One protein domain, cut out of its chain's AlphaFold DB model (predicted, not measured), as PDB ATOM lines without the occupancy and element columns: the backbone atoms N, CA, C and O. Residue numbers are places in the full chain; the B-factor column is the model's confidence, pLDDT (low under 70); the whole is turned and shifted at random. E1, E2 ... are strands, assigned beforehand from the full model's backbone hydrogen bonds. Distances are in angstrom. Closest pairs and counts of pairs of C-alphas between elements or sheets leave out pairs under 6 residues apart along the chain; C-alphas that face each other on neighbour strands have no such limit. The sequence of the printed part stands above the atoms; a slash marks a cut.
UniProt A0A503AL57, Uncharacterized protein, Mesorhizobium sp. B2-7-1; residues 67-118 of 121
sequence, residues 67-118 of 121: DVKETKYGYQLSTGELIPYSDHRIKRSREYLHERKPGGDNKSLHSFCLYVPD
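What this domain is: This is residues 67 to 118 of the 121 residues of an uncharacterized protein of Mesorhizobium sp. B2-7-1 (UniProt A0A503AL57). Two small sheets of three strands each lie one over the other, roughly face to face with their strands crossed, and few C-alphas of the one come near the other. The sheet E4, E6, E5 makes one layer and the hairpins of E1, E2 and E3 make the other; residues 85 to 89 lead from the one layer to the other, from E3 to E4, and residues 101 to 112 make a wide loop from E5 to E6. The printed part has 52 residues with six named strands, E1 to E6 along the chain, and no named helix; the first sheet along the chain has the order E1, E2, E3 and is antiparallel, the second has the order E4, E6, E5 and is mixed. The class is all strand, though under half of the residues, 23 of 52, are in named elements. The whole is compact and rounded, with a radius of gyration of the C-alphas of 10.2 A and spans of 27 by 22 by 18 A.

How they stand to each other: In the mixed sheet the inner strand is E6, residues 113 to 117, and the edge strands are E4, residues 90 to 93, and E5, residues 98 to 100. E4 and E6 are parallel, with 41 degrees between their directions; the C-alphas of Ser 93 and Pro 117 face each other at 4.4 A, and N 91 and O 114 are within hydrogen-bond range at 2.8 A, as are N 116 and O 91 at 2.8 A. E6 and E5 form a hairpin and are antiparallel at 178 degrees; C-alphas 114 and 99 face each other at 4.7 A, and N 115 and O 98 are 2.8 A apart, within hydrogen-bond range. E4 and E5 meet only through their link. In the other sheet E2, residues 74 to 77, is the inner strand, and its neighbours E1, residues 68 to 71, and E3, residues 82 to 84, are the edge strands. These three make a meander, each strand the antiparallel neighbour of the one before. E1 and E2, a hairpin, stand at 147 degrees, with N 69 and O 76 within hydrogen-bond range at 2.8 A. E2 and E3, also a hairpin, stand at 157 degrees, with N 75 and O 83 within hydrogen-bond range at 2.8 A. Between the sheets, the closest C-alphas of E1 and E5 are those of Val 68 and Glu 99, 8.0 A apart. E2 is apart from E4, E5 and E6. E3 and E4 are only just apart, with their closest C-alphas at 8.0 A.

Where its parts are: E6, residues 113 to 117, is the longest strand by residues and measures 13.2 A, from C-alpha 113 at (235.800, 141.236, 243.628) to C-alpha 117 at (232.521, 129.723, 249.270). Beside it, E4, residues 90 to 93, measures 9.6 A, and E5, residues 98 to 100, measures 6.6 A. E1, residues 68 to 71, begins with C-alpha 68 at (238.812, 138.317, 254.842) and measures 9.5 A. E2, residues 74 to 77, measures 9.7 A, and E3, residues 82 to 84, measures 6.2 A.

The domain as a whole: The two C-alphas farthest apart are those of Lys 72 and Gly 103, at 28.9 A. The printed part has no cut. The links E1 to E2, E2 to E3, E3 to E4 and E4 to E5 are tight; the link E5 to E6, with 12 residues, is long. The mean pLDDT of the printed part is 80.2, and the model's confidence is low, under 70, at residues 102 to 107 and residue 118.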
ATOM      1  N   ASP A  67     242.821 137.239 255.516       77.75
ATOM      2  CA  ASP A  67     242.648 138.564 254.907       77.75
ATOM      3  C   ASP A  67     241.181 138.981 254.797       77.75
ATOM      4  O   ASP A  67     240.889 140.162 254.615       77.75
ATOM      5  N   VAL A  68     240.244 138.041 254.942       81.19
ATOM      6  CA  VAL A  68     238.812 138.317 254.842       81.19
ATOM      7  C   VAL A  68     238.093 137.766 256.057       81.19
ATOM      8  O   VAL A  68     237.892 136.567 256.216       81.19
ATOM      9  N   LYS A  69     237.646 138.677 256.915       85.56
ATOM     10  CA  LYS A  69     236.865 138.368 258.100       85.56
ATOM     11  C   LYS A  69     235.384 138.537 257.807       85.56
ATOM     12  O   LYS A  69     234.905 139.642 257.564       85.56
ATOM     13  N   GLU A  70     234.636 137.451 257.903       86.00
ATOM     14  CA  GLU A  70     233.180 137.519 257.874       86.00
ATOM     15  C   GLU A  70     232.648 138.192 259.150       86.00
ATOM     16  O   GLU A  70     233.090 137.922 260.270       86.00
ATOM     17  N   THR A  71     231.711 139.120 258.983       85.88
ATOM     18  CA  THR A  71     231.059 139.857 260.070       85.88
ATOM     19  C   THR A  71     229.549 139.853 259.866       85.88
ATOM     20  O   THR A  71     229.047 139.559 258.783       85.88
ATOM     21  N   LYS A  72     228.783 140.275 260.878       86.50
ATOM     22  CA  LYS A  72     227.319 140.369 260.755       86.50
ATOM     23  C   LYS A  72     226.832 141.374 259.699       86.50
ATOM     24  O   LYS A  72     225.670 141.332 259.319       86.50
ATOM     25  N   TYR A  73     227.691 142.300 259.270       85.81
ATOM     26  CA  TYR A  73     227.345 143.336 258.295       85.81
ATOM     27  C   TYR A  73     227.872 143.032 256.885       85.81
ATOM     28  O   TYR A  73     227.475 143.708 255.939       85.81
ATOM     29  N   GLY A  74     228.748 142.035 256.734       89.12
ATOM     30  CA  GLY A  74     229.416 141.712 255.475       89.12
ATOM     31  C   GLY A  74     230.837 141.199 255.686       89.12
ATOM     32  O   GLY A  74     231.202 140.778 256.785       89.12
ATOM     33  N   TYR A  75     231.661 141.292 254.648       87.06
ATOM     34  CA  TYR A  75     233.053 140.854 254.663       87.06
ATOM     35  C   TYR A  75     233.985 142.029 254.940       87.06
ATOM     36  O   TYR A  75     234.082 142.969 254.153       87.06
ATOM     37  N   GLN A  76     234.660 141.976 256.082       88.06
ATOM     38  CA  GLN A  76     235.687 142.925 256.477       88.06
ATOM     39  C   GLN A  76     237.035 142.437 255.955       88.06
ATOM     40  O   GLN A  76     237.516 141.374 256.338       88.06
ATOM     41  N   LEU A  77     237.658 143.229 255.102       85.12
ATOM     42  CA  LEU A  77     238.959 142.925 254.525       85.12
ATOM     43  C   LEU A  77     240.080 143.398 255.455       85.12
ATOM     44  O   LEU A  77     239.890 144.340 256.233       85.12
ATOM     45  N   SER A  78     241.266 142.800 255.348       81.06
ATOM     46  CA  SER A  78     242.455 143.198 256.117       81.06
ATOM     47  C   SER A  78     242.894 144.634 255.829       81.06
ATOM     48  O   SER A  78     243.513 145.280 256.670       81.06
ATOM     49  N   THR A  79     242.491 145.175 254.677       79.19
ATOM     50  CA  THR A  79     242.689 146.578 254.301       79.19
ATOM     51  C   THR A  79     241.791 147.558 255.058       79.19
ATOM     52  O   THR A  79     242.011 148.765 254.974       79.19
ATOM     53  N   GLY A  80     240.785 147.068 255.788       83.56
ATOM     54  CA  GLY A  80     239.809 147.887 256.510       83.56
ATOM     55  C   GLY A  80     238.547 148.225 255.711       83.56
ATOM     56  O   GLY A  80     237.637 148.841 256.262       83.56
ATOM     57  N   GLU A  81     238.434 147.793 254.451       87.19
ATOM     58  CA  GLU A  81     237.174 147.895 253.706       87.19
ATOM     59  C   GLU A  81     236.149 146.889 254.245       87.19
ATOM     60  O   GLU A  81     236.467 145.721 254.473       87.19
ATOM     61  N   LEU A  82     234.908 147.345 254.424       89.62
ATOM     62  CA  LEU A  82     233.760 146.493 254.706       89.62
ATOM     63  C   LEU A  82     232.901 146.380 253.445       89.62
ATOM     64  O   LEU A  82     232.320 147.370 253.000       89.62
ATOM     65  N   ILE A  83     232.795 145.172 252.896       87.69
ATOM     66  CA  ILE A  83     231.922 144.868 251.761       87.69
ATOM     67  C   ILE A  83     230.600 144.312 252.306       87.69
ATOM     68  O   ILE A  83     230.596 143.201 252.844       87.69
ATOM     69  N   PRO A  84     229.477 145.043 252.195       89.62
ATOM     70  CA  PRO A  84     228.188 144.565 252.683       89.62
ATOM     71  C   PRO A  84     227.681 143.386 251.843       89.62
ATOM     72  O   PRO A  84     227.940 143.326 250.647       89.62
ATOM     73  N   TYR A  85     226.890 142.484 252.430       86.19
ATOM     74  CA  TYR A  85     226.342 141.311 251.719       86.19
ATOM     75  C   TYR A  85     225.512 141.643 250.471       86.19
ATOM     76  O   TYR A  85     225.370 140.814 249.578       86.19
ATOM     77  N   SER A  86     224.959 142.853 250.405       86.44
ATOM     78  CA  SER A  86     224.207 143.355 249.255       86.44
ATOM     79  C   SER A  86     225.093 143.824 248.095       86.44
ATOM     80  O   SER A  86     224.572 144.261 247.071       86.44
ATOM     81  N   ASP A  87     226.417 143.811 248.255       88.25
ATOM     82  CA  ASP A  87     227.345 144.268 247.229       88.25
ATOM     83  C   ASP A  87     227.433 143.267 246.068       88.25
ATOM     84  O   ASP A  87     227.627 142.064 246.247       88.25
ATOM     85  N   HIS A  88     227.324 143.778 244.845       83.69
ATOM     86  CA  HIS A  88     227.348 142.991 243.612       83.69
ATOM     87  C   HIS A  88     228.732 142.408 243.282       83.69
ATOM     88  O   HIS A  88     228.840 141.525 242.425       83.69
ATOM     89  N   ARG A  89     229.791 142.904 243.935       85.44
ATOM     90  CA  ARG A  89     231.163 142.389 243.828       85.44
ATOM     91  C   ARG A  89     231.346 141.062 244.566       85.44
ATOM     92  O   ARG A  89     232.348 140.383 244.333       85.44
ATOM     93  N   ILE A  90     230.396 140.688 245.430       85.25
ATOM     94  CA  ILE A  90     230.375 139.390 246.101       85.25
ATOM     95  C   ILE A  90     229.871 138.331 245.120       85.25
ATOM     96  O   ILE A  90     228.799 138.442 244.522       85.25
ATOM     97  N   LYS A  91     230.660 137.276 244.952       84.06
ATOM     98  CA  LYS A  91     230.375 136.136 244.085       84.06
ATOM     99  C   LYS A  91     230.504 134.852 244.887       84.06
ATOM    100  O   LYS A  91     231.281 134.775 245.833       84.06
ATOM    101  N   ARG A  92     229.757 133.820 244.500       80.00
ATOM    102  CA  ARG A  92     229.882 132.503 245.130       80.00
ATOM    103  C   ARG A  92     230.988 131.689 244.470       80.00
ATOM    104  O   ARG A  92     231.042 131.588 243.245       80.00
ATOM    105  N   SER A  93     231.860 131.124 245.291       75.19
ATOM    106  CA  SER A  93     232.882 130.149 244.916       75.19
ATOM    107  C   SER A  93     232.442 128.747 245.326       75.19
ATOM    108  O   SER A  93     231.652 128.579 246.251       75.19
ATOM    109  N   ARG A  94     232.934 127.724 244.623       70.19
ATOM    110  CA  ARG A  94     232.660 126.316 244.958       70.19
ATOM    111  C   ARG A  94     233.678 125.703 245.915       70.19
ATOM    112  O   ARG A  94     233.454 124.592 246.377       70.19
ATOM    113  N   GLU A  95     234.796 126.380 246.159       70.12
ATOM    114  CA  GLU A  95     235.931 125.778 246.863       70.12
ATOM    115  C   GLU A  95     236.434 126.681 247.985       70.12
ATOM    116  O   GLU A  95     236.331 126.342 249.159       70.12
ATOM    117  N   TYR A  96     236.965 127.849 247.615       73.50
ATOM    118  CA  TYR A  96     237.717 128.703 248.526       73.50
ATOM    119  C   TYR A  96     237.392 130.174 248.354       73.50
ATOM    120  O   TYR A  96     236.864 130.607 247.322       73.50
ATOM    121  N   LEU A  97     237.797 130.942 249.358       79.38
ATOM    122  CA  LEU A  97     237.719 132.385 249.347       79.38
ATOM    123  C   LEU A  97     238.775 132.950 248.386       79.38
ATOM    124  O   LEU A  97     239.959 132.629 248.490       79.38
ATOM    125  N   HIS A  98     238.343 133.753 247.415       78.44
ATOM    126  CA  HIS A  98     239.253 134.468 246.516       78.44
ATOM    127  C   HIS A  98     238.949 135.952 246.588       78.44
ATOM    128  O   HIS A  98     237.861 136.396 246.230       78.44
ATOM    129  N   GLU A  99     239.924 136.729 247.025       78.00
ATOM    130  CA  GLU A  99     239.870 138.179 246.956       78.00
ATOM    131  C   GLU A  99     240.719 138.636 245.775       78.00
ATOM    132  O   GLU A  99     241.843 138.171 245.574       78.00
ATOM    133  N   ARG A 100     240.194 139.582 244.999       76.31
ATOM    134  CA  ARG A 100     240.984 140.281 243.995       76.31
ATOM    135  C   ARG A 100     241.030 141.769 244.281       76.31
ATOM    136  O   ARG A 100     239.996 142.436 244.323       76.31
ATOM    137  N   LYS A 101     242.251 142.291 244.348       77.69
ATOM    138  CA  LYS A 101     242.537 143.723 244.308       77.69
ATOM    139  C   LYS A 101     242.629 144.226 242.856       77.69
ATOM    140  O   LYS A 101     243.029 143.456 241.974       77.69
ATOM    141  N   PRO A 102     242.262 145.488 242.577       69.56
ATOM    142  CA  PRO A 102     242.502 146.121 241.282       69.56
ATOM    143  C   PRO A 102     243.977 145.981 240.877       69.56
ATOM    144  O   PRO A 102     244.849 146.096 241.728       69.56
ATOM    145  N   GLY A 103     244.263 145.664 239.609       65.00
ATOM    146  CA  GLY A 103     245.641 145.588 239.089       65.00
ATOM    147  C   GLY A 103     246.530 144.461 239.643       65.00
ATOM    148  O   GLY A 103     247.647 144.292 239.167       65.00
ATOM    149  N   GLY A 104     246.051 143.657 240.603       65.19
ATOM    150  CA  GLY A 104     246.911 142.753 241.379       65.19
ATOM    151  C   GLY A 104     247.708 143.473 242.475       65.19
ATOM    152  O   GLY A 104     248.624 142.897 243.061       65.19
ATOM    153  N   ASP A 105     247.355 144.724 242.770       67.31
ATOM    154  CA  ASP A 105     248.028 145.542 243.763       67.31
ATOM    155  C   ASP A 105     247.567 145.152 245.173       67.31
ATOM    156  O   ASP A 105     246.536 145.599 245.671       67.31
ATOM    157  N   ASN A 106     248.376 144.364 245.886       65.44
ATOM    158  CA  ASN A 106     248.109 143.984 247.287       65.44
ATOM    159  C   ASN A 106     248.091 145.181 248.264       65.44
ATOM    160  O   ASN A 106     247.841 145.021 249.455       65.44
ATOM    161  N   LYS A 107     248.409 146.387 247.779       67.62
ATOM    162  CA  LYS A 107     248.352 147.645 248.533       67.62
ATOM    163  C   LYS A 107     247.050 148.414 248.320       67.62
ATOM    164  O   LYS A 107     246.843 149.424 248.990       67.62
ATOM    165  N   SER A 108     246.180 147.978 247.408       70.81
ATOM    166  CA  SER A 108     244.887 148.625 247.218       70.81
ATOM    167  C   SER A 108     244.022 148.447 248.454       70.81
ATOM    168  O   SER A 108     243.761 147.328 248.890       70.81
ATOM    169  N   LEU A 109     243.534 149.567 248.985       72.81
ATOM    170  CA  LEU A 109     242.588 149.566 250.099       72.81
ATOM    171  C   LEU A 109     241.237 148.960 249.702       72.81
ATOM    172  O   LEU A 109     240.541 148.419 250.557       72.81
ATOM    173  N   HIS A 110     240.910 149.043 248.411       78.81
ATOM    174  CA  HIS A 110     239.652 148.592 247.842       78.81
ATOM    175  C   HIS A 110     239.795 147.241 247.143       78.81
ATOM    176  O   HIS A 110     240.737 147.032 246.375       78.81
ATOM    177  N   SER A 111     238.832 146.354 247.354       80.00
ATOM    178  CA  SER A 111     238.717 145.089 246.643       80.00
ATOM    179  C   SER A 111     237.786 145.202 245.459       80.00
ATOM    180  O   SER A 111     236.706 145.785 245.510       80.00
ATOM    181  N   PHE A 112     238.227 144.618 244.356       81.56
ATOM    182  CA  PHE A 112     237.485 144.637 243.112       81.56
ATOM    183  C   PHE A 112     236.397 143.562 243.107       81.56
ATOM    184  O   PHE A 112     235.246 143.850 242.795       81.56
ATOM    185  N   CYS A 113     236.748 142.335 243.495       84.38
ATOM    186  CA  CYS A 113     235.800 141.236 243.628       84.38
ATOM    187  C   CYS A 113     236.142 140.355 244.818       84.38
ATOM    188  O   CYS A 113     237.318 140.150 245.137       84.38
ATOM    189  N   LEU A 114     235.097 139.787 245.412       86.06
ATOM    190  CA  LEU A 114     235.210 138.842 246.503       86.06
ATOM    191  C   LEU A 114     234.413 137.583 246.170       86.06
ATOM    192  O   LEU A 114     233.192 137.613 246.076       86.06
ATOM    193  N   TYR A 115     235.110 136.470 246.005       84.88
ATOM    194  CA  TYR A 115     234.504 135.159 245.903       84.88
ATOM    195  C   TYR A 115     234.476 134.505 247.271       84.88
ATOM    196  O   TYR A 115     235.525 134.287 247.870       84.88
ATOM    197  N   VAL A 116     233.290 134.138 247.726       85.12
ATOM    198  CA  VAL A 116     233.077 133.493 249.017       85.12
ATOM    199  C   VAL A 116     232.550 132.089 248.754       85.12
ATOM    200  O   VAL A 116     231.618 131.948 247.956       85.12
ATOM    201  N   PRO A 117     233.133 131.035 249.345       80.69
ATOM    202  CA  PRO A 117     232.521 129.723 249.270       80.69
ATOM    203  C   PRO A 117     231.164 129.745 249.983       80.69
ATOM    204  O   PRO A 117     230.958 130.533 250.905       80.69
ATOM    205  N   ASP A 118     230.221 128.904 249.555       69.25
ATOM    206  CA  ASP A 118     229.025 128.657 250.365       69.25
ATOM    207  C   ASP A 118     229.494 128.060 251.701       69.25
ATOM    208  O   ASP A 118     229.767 126.864 251.810       69.25
TER     209      ASP A 118